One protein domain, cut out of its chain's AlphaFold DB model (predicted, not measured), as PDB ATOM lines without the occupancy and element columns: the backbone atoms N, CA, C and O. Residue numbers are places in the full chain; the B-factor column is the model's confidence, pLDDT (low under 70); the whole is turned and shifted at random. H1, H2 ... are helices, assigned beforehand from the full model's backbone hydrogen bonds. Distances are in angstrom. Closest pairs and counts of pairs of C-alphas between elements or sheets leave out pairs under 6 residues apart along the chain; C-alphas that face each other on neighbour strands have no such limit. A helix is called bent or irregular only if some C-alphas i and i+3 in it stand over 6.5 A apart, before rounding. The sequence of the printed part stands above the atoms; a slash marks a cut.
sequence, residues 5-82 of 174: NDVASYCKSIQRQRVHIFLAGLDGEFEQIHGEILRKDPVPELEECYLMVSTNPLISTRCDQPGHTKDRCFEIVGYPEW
ATOM      1  N   ASN A   5     185.597 151.022 186.680       69.69
ATOM      2  CA  ASN A   5     184.677 151.978 186.081       69.69
ATOM      3  C   ASN A   5     185.199 153.429 186.087       69.69
ATOM      4  O   ASN A   5     184.922 154.180 185.148       69.69
ATOM      5  N   ASP A   6     185.976 153.824 187.097       75.75
ATOM      6  CA  ASP A   6     186.550 155.170 187.216       75.75
ATOM      7  C   ASP A   6     187.669 155.373 186.186       75.75
ATOM      8  O   ASP A   6     187.711 156.390 185.491       75.75
ATOM      9  N   VAL A   7     188.504 154.347 185.990       76.50
ATOM     10  CA  VAL A   7     189.560 154.335 184.964       76.50
ATOM     11  C   VAL A   7     188.951 154.398 183.564       76.50
ATOM     12  O   VAL A   7     189.336 155.241 182.754       76.50
ATOM     13  N   ALA A   8     187.948 153.562 183.279       79.88
ATOM     14  CA  ALA A   8     187.262 153.574 181.988       79.88
ATOM     15  C   ALA A   8     186.579 154.926 181.705       79.88
ATOM     16  O   ALA A   8     186.614 155.424 180.576       79.88
ATOM     17  N   SER A   9     185.988 155.546 182.730       78.12
ATOM     18  CA  SER A   9     185.354 156.864 182.621       78.12
ATOM     19  C   SER A   9     186.377 157.967 182.346       78.12
ATOM     20  O   SER A   9     186.165 158.793 181.454       78.12
ATOM     21  N   TYR A  10     187.518 157.942 183.040       78.69
ATOM     22  CA  TYR A  10     188.619 158.868 182.791       78.69
ATOM     23  C   TYR A  10     189.162 158.725 181.364       78.69
ATOM     24  O   TYR A  10     189.324 159.717 180.656       78.69
ATOM     25  N   CYS A  11     189.339 157.503 180.871       74.94
ATOM     26  CA  CYS A  11     189.863 157.276 179.527       74.94
ATOM     27  C   CYS A  11     188.909 157.736 178.419       74.94
ATOM     28  O   CYS A  11     189.352 158.368 177.457       74.94
ATOM     29  N   LYS A  12     187.594 157.552 178.603       79.75
ATOM     30  CA  LYS A  12     186.575 158.151 177.724       79.75
ATOM     31  C   LYS A  12     186.623 159.680 177.742       79.75
ATOM     32  O   LYS A  12     186.464 160.313 176.698       79.75
ATOM     33  N   SER A  13     186.859 160.283 178.910       75.62
ATOM     34  CA  SER A  13     186.994 161.741 179.025       75.62
ATOM     35  C   SER A  13     188.220 162.265 178.264       75.62
ATOM     36  O   SER A  13     188.109 163.243 177.528       75.62
ATOM     37  N   ILE A  14     189.351 161.555 178.333       79.44
ATOM     38  CA  ILE A  14     190.577 161.893 177.600       79.44
ATOM     39  C   ILE A  14     190.384 161.742 176.090       79.44
ATOM     40  O   ILE A  14     190.799 162.620 175.333       79.44
ATOM     41  N   GLN A  15     189.733 160.671 175.629       73.81
ATOM     42  CA  GLN A  15     189.420 160.498 174.208       73.81
ATOM     43  C   GLN A  15     188.543 161.640 173.683       73.81
ATOM     44  O   GLN A  15     188.873 162.238 172.660       73.81
ATOM     45  N   ARG A  16     187.483 162.006 174.414       77.19
ATOM     46  CA  ARG A  16     186.636 163.159 174.065       77.19
ATOM     47  C   ARG A  16     187.432 164.458 174.006       77.19
ATOM     48  O   ARG A  16     187.296 165.210 173.047       77.19
ATOM     49  N   GLN A  17     188.298 164.700 174.988       75.81
ATOM     50  CA  GLN A  17     189.130 165.900 175.012       75.81
ATOM     51  C   GLN A  17     190.067 165.969 173.799       75.81
ATOM     52  O   GLN A  17     190.224 167.033 173.204       75.81
ATOM     53  N   ARG A  18     190.648 164.836 173.385       77.94
ATOM     54  CA  ARG A  18     191.493 164.764 172.183       77.94
ATOM     55  C   ARG A  18     190.716 165.084 170.908       77.94
ATOM     56  O   ARG A  18     191.238 165.812 170.073       77.94
ATOM     57  N   VAL A  19     189.478 164.598 170.778       78.62
ATOM     58  CA  VAL A  19     188.607 164.941 169.642       78.62
ATOM     59  C   VAL A  19     188.323 166.444 169.619       78.62
ATOM     60  O   VAL A  19     188.468 167.069 168.576       78.62
ATOM     61  N   HIS A  20     188.004 167.060 170.760       79.38
ATOM     62  CA  HIS A  20     187.773 168.508 170.819       79.38
ATOM     63  C   HIS A  20     189.012 169.336 170.457       79.38
ATOM     64  O   HIS A  20     188.886 170.317 169.730       79.38
ATOM     65  N   ILE A  21     190.199 168.938 170.924       77.81
ATOM     66  CA  ILE A  21     191.463 169.604 170.565       77.81
ATOM     67  C   ILE A  21     191.739 169.461 169.065       77.81
ATOM     68  O   ILE A  21     192.106 170.437 168.419       77.81
ATOM     69  N   PHE A  22     191.532 168.265 168.510       81.44
ATOM     70  CA  PHE A  22     191.676 168.012 167.079       81.44
ATOM     71  C   PHE A  22     190.745 168.906 166.258       81.44
ATOM     72  O   PHE A  22     191.208 169.615 165.374       81.44
ATOM     73  N   LEU A  23     189.455 168.932 166.602       79.19
ATOM     74  CA  LEU A  23     188.449 169.746 165.926       79.19
ATOM     75  C   LEU A  23     188.743 171.253 166.017       79.19
ATOM     76  O   LEU A  23     188.530 171.960 165.040       79.19
ATOM     77  N   ALA A  24     189.266 171.737 167.148       79.69
ATOM     78  CA  ALA A  24     189.643 173.141 167.327       79.69
ATOM     79  C   ALA A  24     190.874 173.561 166.503       79.69
ATOM     80  O   ALA A  24     191.040 174.746 166.223       79.69
ATOM     81  N   GLY A  25     191.739 172.608 166.143       80.12
ATOM     82  CA  GLY A  25     192.909 172.835 165.292       80.12
ATOM     83  C   GLY A  25     192.627 172.714 163.794       80.12
ATOM     84  O   GLY A  25     193.530 172.944 162.995       80.12
ATOM     85  N   LEU A  26     191.407 172.339 163.399       78.19
ATOM     86  CA  LEU A  26     191.021 172.311 161.995       78.19
ATOM     87  C   LEU A  26     190.770 173.747 161.501       78.19
ATOM     88  O   LEU A  26     189.894 174.442 162.012       78.19
ATOM     89  N   ASP A  27     191.518 174.177 160.484       75.56
ATOM     90  CA  ASP A  27     191.278 175.431 159.758       75.56
ATOM     91  C   ASP A  27     189.838 175.541 159.211       75.56
ATOM     92  O   ASP A  27     189.166 174.545 158.942       75.56
ATOM     93  N   GLY A  28     189.366 176.770 158.970       71.81
ATOM     94  CA  GLY A  28     187.985 177.039 158.529       71.81
ATOM     95  C   GLY A  28     187.564 176.354 157.217       71.81
ATOM     96  O   GLY A  28     186.377 176.174 156.962       71.81
ATOM     97  N   GLU A  29     188.516 175.896 156.402       67.69
ATOM     98  CA  GLU A  29     188.248 175.092 155.199       67.69
ATOM     99  C   GLU A  29     187.688 173.693 155.518       67.69
ATOM    100  O   GLU A  29     187.131 173.024 154.645       67.69
ATOM    101  N   PHE A  30     187.787 173.256 156.775       71.69
ATOM    102  CA  PHE A  30     187.312 171.966 157.259       71.69
ATOM    103  C   PHE A  30     185.968 172.050 158.002       71.69
ATOM    104  O   PHE A  30     185.502 171.029 158.513       71.69
ATOM    105  N   GLU A  31     185.299 173.212 158.034       75.06
ATOM    106  CA  GLU A  31     184.010 173.389 158.729       75.06
ATOM    107  C   GLU A  31     182.938 172.378 158.289       75.06
ATOM    108  O   GLU A  31     182.133 171.913 159.101       75.06
ATOM    109  N   GLN A  32     182.937 171.991 157.009       76.06
ATOM    110  CA  GLN A  32     181.993 170.999 156.495       76.06
ATOM    111  C   GLN A  32     182.179 169.635 157.175       76.06
ATOM    112  O   GLN A  32     181.198 169.014 157.591       76.06
ATOM    113  N   ILE A  33     183.431 169.198 157.325       75.81
ATOM    114  CA  ILE A  33     183.788 167.928 157.968       75.81
ATOM    115  C   ILE A  33     183.611 168.044 159.481       75.81
ATOM    116  O   ILE A  33     183.115 167.115 160.107       75.81
ATOM    117  N   HIS A  34     183.911 169.206 160.065       80.31
ATOM    118  CA  HIS A  34     183.653 169.502 161.473       80.31
ATOM    119  C   HIS A  34     182.168 169.308 161.824       80.31
ATOM    120  O   HIS A  34     181.828 168.575 162.754       80.31
ATOM    121  N   GLY A  35     181.258 169.877 161.028       80.88
ATOM    122  CA  GLY A  35     179.818 169.681 161.211       80.88
ATOM    123  C   GLY A  35     179.346 168.249 160.930       80.88
ATOM    124  O   GLY A  35     178.330 167.816 161.468       80.88
ATOM    125  N   GLU A  36     180.035 167.501 160.069       81.94
ATOM    126  CA  GLU A  36     179.744 166.086 159.805       81.94
ATOM    127  C   GLU A  36     180.164 165.182 160.972       81.94
ATOM    128  O   GLU A  36     179.371 164.352 161.412       81.94
ATOM    129  N   ILE A  37     181.354 165.406 161.539       81.75
ATOM    130  CA  ILE A  37     181.852 164.708 162.731       81.75
ATOM    131  C   ILE A  37     180.913 164.944 163.920       81.75
ATOM    132  O   ILE A  37     180.533 163.996 164.601       81.75
ATOM    133  N   LEU A  38     180.478 166.191 164.137       81.62
ATOM    134  CA  LEU A  38     179.569 166.541 165.234       81.62
ATOM    135  C   LEU A  38     178.135 166.013 165.058       81.62
ATOM    136  O   LEU A  38     177.392 165.946 166.034       81.62
ATOM    137  N   ARG A  39     177.729 165.656 163.834       83.00
ATOM    138  CA  ARG A  39     176.403 165.075 163.553       83.00
ATOM    139  C   ARG A  39     176.340 163.564 163.755       83.00
ATOM    140  O   ARG A  39     175.236 163.024 163.755       83.00
ATOM    141  N   LYS A  40     177.477 162.879 163.894       79.38
ATOM    142  CA  LYS A  40     177.504 161.443 164.184       79.38
ATOM    143  C   LYS A  40     177.137 161.187 165.649       79.38
ATOM    144  O   LYS A  40     177.698 161.806 166.550       79.38
ATOM    145  N   ASP A  41     176.210 160.254 165.867       67.19
ATOM    146  CA  ASP A  41     175.811 159.765 167.190       67.19
ATOM    147  C   ASP A  41     175.948 158.227 167.228       67.19
ATOM    148  O   ASP A  41     175.246 157.545 166.468       67.19
ATOM    149  N   PRO A  42     176.861 157.659 168.045       74.38
ATOM    150  CA  PRO A  42     177.747 158.345 168.993       74.38
ATOM    151  C   PRO A  42     178.889 159.117 168.308       74.38
ATOM    152  O   PRO A  42     179.304 158.776 167.201       74.38
ATOM    153  N   VAL A  43     179.410 160.150 168.988       69.94
ATOM    154  CA  VAL A  43     180.553 160.949 168.502       69.94
ATOM    155  C   VAL A  43     181.733 160.013 168.205       69.94
ATOM    156  O   VAL A  43     182.125 159.257 169.100       69.94
ATOM    157  N   PRO A  44     182.289 160.054 166.981       76.25
ATOM    158  CA  PRO A  44     183.320 159.126 166.537       76.25
ATOM    159  C   PRO A  44     184.613 159.292 167.340       76.25
ATOM    160  O   PRO A  44     184.925 160.370 167.854       76.25
ATOM    161  N   GLU A  45     185.388 158.212 167.447       81.31
ATOM    162  CA  GLU A  45     186.704 158.269 168.082       81.31
ATOM    163  C   GLU A  45     187.699 159.081 167.237       81.31
ATOM    164  O   GLU A  45     187.487 159.344 166.051       81.31
ATOM    165  N   LEU A  46     188.822 159.466 167.849       74.12
ATOM    166  CA  LEU A  46     189.849 160.292 167.209       74.12
ATOM    167  C   LEU A  46     190.360 159.697 165.886       74.12
ATOM    168  O   LEU A  46     190.555 160.434 164.923       74.12
ATOM    169  N   GLU A  47     190.535 158.376 165.829       73.81
ATOM    170  CA  GLU A  47     190.983 157.675 164.620       73.81
ATOM    171  C   GLU A  47     189.955 157.794 163.486       73.81
ATOM    172  O   GLU A  47     190.296 158.072 162.340       73.81
ATOM    173  N   GLU A  48     188.668 157.665 163.803       77.38
ATOM    174  CA  GLU A  48     187.594 157.797 162.819       77.38
ATOM    175  C   GLU A  48     187.432 159.253 162.353       77.38
ATOM    176  O   GLU A  48     187.199 159.501 161.168       77.38
ATOM    177  N   CYS A  49     187.639 160.224 163.251       78.75
ATOM    178  CA  CYS A  49     187.710 161.642 162.889       78.75
ATOM    179  C   CYS A  49     188.841 161.903 161.885       78.75
ATOM    180  O   CYS A  49     188.639 162.595 160.887       78.75
ATOM    181  N   TYR A  50     190.017 161.317 162.122       76.12
ATOM    182  CA  TYR A  50     191.163 161.435 161.227       76.12
ATOM    183  C   TYR A  50     190.879 160.821 159.853       76.12
ATOM    184  O   TYR A  50     191.131 161.465 158.836       76.12
ATOM    185  N   LEU A  51     190.268 159.633 159.808       78.94
ATOM    186  CA  LEU A  51     189.872 158.987 158.555       78.94
ATOM    187  C   LEU A  51     188.828 159.800 157.785       78.94
ATOM    188  O   LEU A  51     188.915 159.899 156.564       78.94
ATOM    189  N   MET A  52     187.853 160.420 158.454       76.44
ATOM    190  CA  MET A  52     186.879 161.294 157.782       76.44
ATOM    191  C   MET A  52     187.550 162.502 157.125       76.44
ATOM    192  O   MET A  52     187.200 162.869 156.003       76.44
ATOM    193  N   VAL A  53     188.546 163.092 157.789       76.25
ATOM    194  CA  VAL A  53     189.338 164.187 157.218       76.25
ATOM    195  C   VAL A  53     190.217 163.670 156.073       76.25
ATOM    196  O   VAL A  53     190.216 164.227 154.976       76.25
ATOM    197  N   SER A  54     190.926 162.558 156.251       69.88
ATOM    198  CA  SER A  54     191.873 162.079 155.243       69.88
ATOM    199  C   SER A  54     191.208 161.452 154.013       69.88
ATOM    200  O   SER A  54     191.745 161.525 152.907       69.88
ATOM    201  N   THR A  55     189.997 160.916 154.140       68.38
ATOM    202  CA  THR A  55     189.240 160.350 153.010       68.38
ATOM    203  C   THR A  55     188.410 161.387 152.260       68.38
ATOM    204  O   THR A  55     187.996 161.123 151.130       68.38
ATOM    205  N   ASN A  56     188.227 162.594 152.806       69.31
ATOM    206  CA  ASN A  56     187.378 163.597 152.175       69.31
ATOM    207  C   ASN A  56     187.917 164.004 150.783       69.31
ATOM    208  O   ASN A  56     189.086 164.396 150.654       69.31
ATOM    209  N   PRO A  57     187.099 163.925 149.719       62.59
ATOM    210  CA  PRO A  57     187.551 164.179 148.356       62.59
ATOM    211  C   PRO A  57     187.986 165.633 148.127       62.59
ATOM    212  O   PRO A  57     188.937 165.842 147.378       62.59
ATOM    213  N   LEU A  58     187.394 166.613 148.824       62.72
ATOM    214  CA  LEU A  58     187.787 168.028 148.721       62.72
ATOM    215  C   LEU A  58     189.217 168.254 149.230       62.72
ATOM    216  O   LEU A  58     189.973 169.038 148.665       62.72
ATOM    217  N   ILE A  59     189.618 167.489 150.246       59.56
ATOM    218  CA  ILE A  59     190.974 167.493 150.805       59.56
ATOM    219  C   ILE A  59     191.956 166.760 149.876       59.56
ATOM    220  O   ILE A  59     193.140 167.085 149.812       59.56
ATOM    221  N   SER A  60     191.476 165.766 149.119       57.12
ATOM    222  CA  SER A  60     192.309 164.948 148.220       57.12
ATOM    223  C   SER A  60     192.900 165.743 147.078       57.12
ATOM    224  O   SER A  60     194.036 165.499 146.687       57.12
ATOM    225  N   THR A  61     192.133 166.700 146.566       57.25
ATOM    226  CA  THR A  61     192.507 167.501 145.404       57.25
ATOM    227  C   THR A  61     193.622 168.508 145.712       57.25
ATOM    228  O   THR A  61     194.226 169.042 144.788       57.25
ATOM    229  N   ARG A  62     193.948 168.761 146.991       56.09
ATOM    230  CA  ARG A  62     195.029 169.685 147.381       56.09
ATOM    231  C   ARG A  62     196.418 169.034 147.445       56.09
ATOM    232  O   ARG A  62     197.415 169.744 147.392       56.09
ATOM    233  N   CYS A  63     196.507 167.703 147.505       56.94
ATOM    234  CA  CYS A  63     197.775 166.967 147.597       56.94
ATOM    235  C   CYS A  63     198.092 166.193 146.305       56.94
ATOM    236  O   CYS A  63     198.181 164.970 146.310       56.94
ATOM    237  N   ASP A  64     198.324 166.900 145.197       56.22
ATOM    238  CA  ASP A  64     198.831 166.306 143.941       56.22
ATOM    239  C   ASP A  64     200.377 166.225 143.890       56.22
ATOM    240  O   ASP A  64     200.986 166.094 142.825       56.22
ATOM    241  N   GLN A  65     201.066 166.317 145.037       54.19
ATOM    242  CA  GLN A  65     202.526 166.190 145.080       54.19
ATOM    243  C   GLN A  65     202.961 164.724 145.258       54.19
ATOM    244  O   GLN A  65     202.716 164.135 146.314       54.19
ATOM    245  N   PRO A  66     203.683 164.126 144.290       45.91
ATOM    246  CA  PRO A  66     204.203 162.773 144.434       45.91
ATOM    247  C   PRO A  66     205.306 162.747 145.502       45.91
ATOM    248  O   PRO A  66     206.309 163.454 145.389       45.91
ATOM    249  N   GLY A  67     205.133 161.921 146.537       56.12
ATOM    250  CA  GLY A  67     206.157 161.695 147.566       56.12
ATOM    251  C   GLY A  67     205.651 161.580 149.003       56.12
ATOM    252  O   GLY A  67     206.452 161.285 149.885       56.12
ATOM    253  N   HIS A  68     204.355 161.781 149.254       55.00
ATOM    254  CA  HIS A  68     203.766 161.568 150.572       55.00
ATOM    255  C   HIS A  68     202.311 161.096 150.469       55.00
ATOM    256  O   HIS A  68     201.599 161.452 149.534       55.00
ATOM    257  N   THR A  69     201.886 160.245 151.405       55.06
ATOM    258  CA  THR A  69     200.491 159.802 151.516       55.06
ATOM    259  C   THR A  69     199.646 160.959 152.039       55.06
ATOM    260  O   THR A  69     200.126 161.722 152.878       55.06
ATOM    261  N   LYS A  70     198.397 161.077 151.579       59.62
ATOM    262  CA  LYS A  70     197.471 162.161 151.946       59.62
ATOM    263  C   LYS A  70     197.333 162.358 153.461       59.62
ATOM    264  O   LYS A  70     197.281 163.485 153.940       59.62
ATOM    265  N   ASP A  71     197.387 161.256 154.202       56.38
ATOM    266  CA  ASP A  71     197.365 161.209 155.666       56.38
ATOM    267  C   ASP A  71     198.549 161.984 156.304       56.38
ATOM    268  O   ASP A  71     198.437 162.570 157.378       56.38
ATOM    269  N   ARG A  72     199.699 162.067 155.626       56.28
ATOM    270  CA  ARG A  72     200.926 162.732 156.106       56.28
ATOM    271  C   ARG A  72     201.232 164.062 155.406       56.28
ATOM    272  O   ARG A  72     202.367 164.535 155.476       56.28
ATOM    273  N   CYS A  73     200.264 164.665 154.717       67.69
ATOM    274  CA  CYS A  73     200.437 165.985 154.107       67.69
ATOM    275  C   CYS A  73     200.548 167.073 155.181       67.69
ATOM    276  O   CYS A  73     199.556 167.402 155.818       67.69
ATOM    277  N   PHE A  74     201.716 167.702 155.338       60.88
ATOM    278  CA  PHE A  74     201.888 168.848 156.249       60.88
ATOM    279  C   PHE A  74     201.065 170.083 155.837       60.88
ATOM    280  O   PHE A  74     200.728 170.908 156.672       60.88
ATOM    281  N   GLU A  75     200.664 170.166 154.568       60.44
ATOM    282  CA  GLU A  75     199.733 171.184 154.059       60.44
ATOM    283  C   GLU A  75     198.260 170.885 154.415       60.44
ATOM    284  O   GLU A  75     197.377 171.706 154.178       60.44
ATOM    285  N   ILE A  76     197.980 169.704 154.982       62.19
ATOM    286  CA  ILE A  76     196.655 169.273 155.464       62.19
ATOM    287  C   ILE A  76     196.652 169.149 156.995       62.19
ATOM    288  O   ILE A  76     195.702 169.572 157.637       62.19
ATOM    289  N   VAL A  77     197.716 168.590 157.579       67.38
ATOM    290  CA  VAL A  77     197.909 168.426 159.034       67.38
ATOM    291  C   VAL A  77     198.253 169.758 159.717       67.38
ATOM    292  O   VAL A  77     198.130 169.876 160.933       67.38
ATOM    293  N   GLY A  78     198.664 170.760 158.939       58.06
ATOM    294  CA  GLY A  78     199.197 172.016 159.444       58.06
ATOM    295  C   GLY A  78     200.696 171.912 159.713       58.06
ATOM    296  O   GLY A  78     201.239 170.854 160.053       58.06
ATOM    297  N   TYR A  79     201.389 173.032 159.533       61.28
ATOM    298  CA  TYR A  79     202.804 173.130 159.856       61.28
ATOM    299  C   TYR A  79     202.968 173.463 161.344       61.28
ATOM    300  O   TYR A  79     202.311 174.384 161.829       61.28
ATOM    301  N   PRO A  80     203.840 172.750 162.084       57.22
ATOM    302  CA  PRO A  80     204.179 173.130 163.449       57.22
ATOM    303  C   PRO A  80     204.690 174.571 163.520       57.22
ATOM    304  O   PRO A  80     205.332 175.047 162.587       57.22
ATOM    305  N   GLU A  81     204.502 175.231 164.661       51.50
ATOM    306  CA  GLU A  81     204.885 176.641 164.853       51.50
ATOM    307  C   GLU A  81     206.397 176.913 164.690       51.50
ATOM    308  O   GLU A  81     206.815 178.042 164.458       51.50
ATOM    309  N   TRP A  82     207.228 175.867 164.727       55.53
ATOM    310  CA  TRP A  82     208.673 175.927 164.481       55.53
ATOM    311  C   TRP A  82     209.083 175.662 163.020       55.53
ATOM    312  O   TRP A  82     210.276 175.648 162.716       55.53
TER     313      TRP A  82
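Overview. This is residues 5 to 82 of the 174 residues of an uncharacterized protein of Hevea brasiliensis (UniProt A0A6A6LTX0). A long helix, H1, sticks out at one end with its residues 5 to 11 and packs with residues 15 to 22 on H3, a helix in the middle of a small helical body. H2 folds back from the end of H1 and packs on H3 with residues 33 to 37, while the short H4, a long loop and the short H5 lie toward the end away from Asn 5. The printed part has 78 residues, with five named helices in the order H1, H2, H3, H4, H5 and no named strand, and its class is all helix. It is only just loose, close to compact, with a radius of gyration of the C-alphas of 14.2 A, and elongated, spanning 47 by 30 by 20 A.

Along the chain. H1, residues 5 to 24, begins at C-alpha 5 at (184.677, 151.978, 186.081) and measures 28.7 A from first to last C-alpha. H2, residues 28 to 39, measures 17.4 A and is irregular, with C-alphas 29 and 32 7.6 A apart. H3, residues 46 to 55, measures 14.2 A and begins at C-alpha 46 at (189.849, 160.292, 167.209). H4, residues 57 to 60, measures 4.8 A. H5, residues 74 to 77, measures 4.9 A and ends at C-alpha 77 at (197.909, 168.426, 159.034).

Arrangement. H1 touches H3 with residues 15 to 22 alone; the closest C-alphas, those of Val 19 and Leu 46, are 5.4 A apart. The two run the same way at a shallow tilt of 30 degrees. H1 and H2 are close but not clearly touching, with the closest C-alphas, Leu 23 and His 34, 6.5 A apart; they run opposite ways at a shallow tilt of 32 degrees, only just short of steep. H2 touches H3 with residues 33 to 37 alone, the closest C-alphas being those of Ile 37 and Cys 49 at 6.6 A, opposite ways at a steep tilt of 54 degrees. H3 and H4 are close but not clearly touching, with the C-alphas of Val 53 and Ile 59 closest at 7.4 A. H4 and H5 are also close but not clearly touching, the closest C-alphas being those of Ile 59 and Ile 76 at 7.6 A. H3 and H5 are near each other, with 5 pairs of C-alphas within 10 A. H1 is apart from H4 and H5, and so is H2. In H1 and H3 every O i to N i+4 pair is within hydrogen-bond range, in H2 6 of 8 are, and H4 and H5 are too short for such a pair.

Size, cuts and confidence. The two C-alphas farthest apart, those of Asn 5 and Pro 66, are 47.2 A apart. The printed part has no cut. The link from H4 to H5, residues 61 to 73, is long. The mean pLDDT of the printed part is 70.4, and 33 residues are under 70, among them residues 54 to 82.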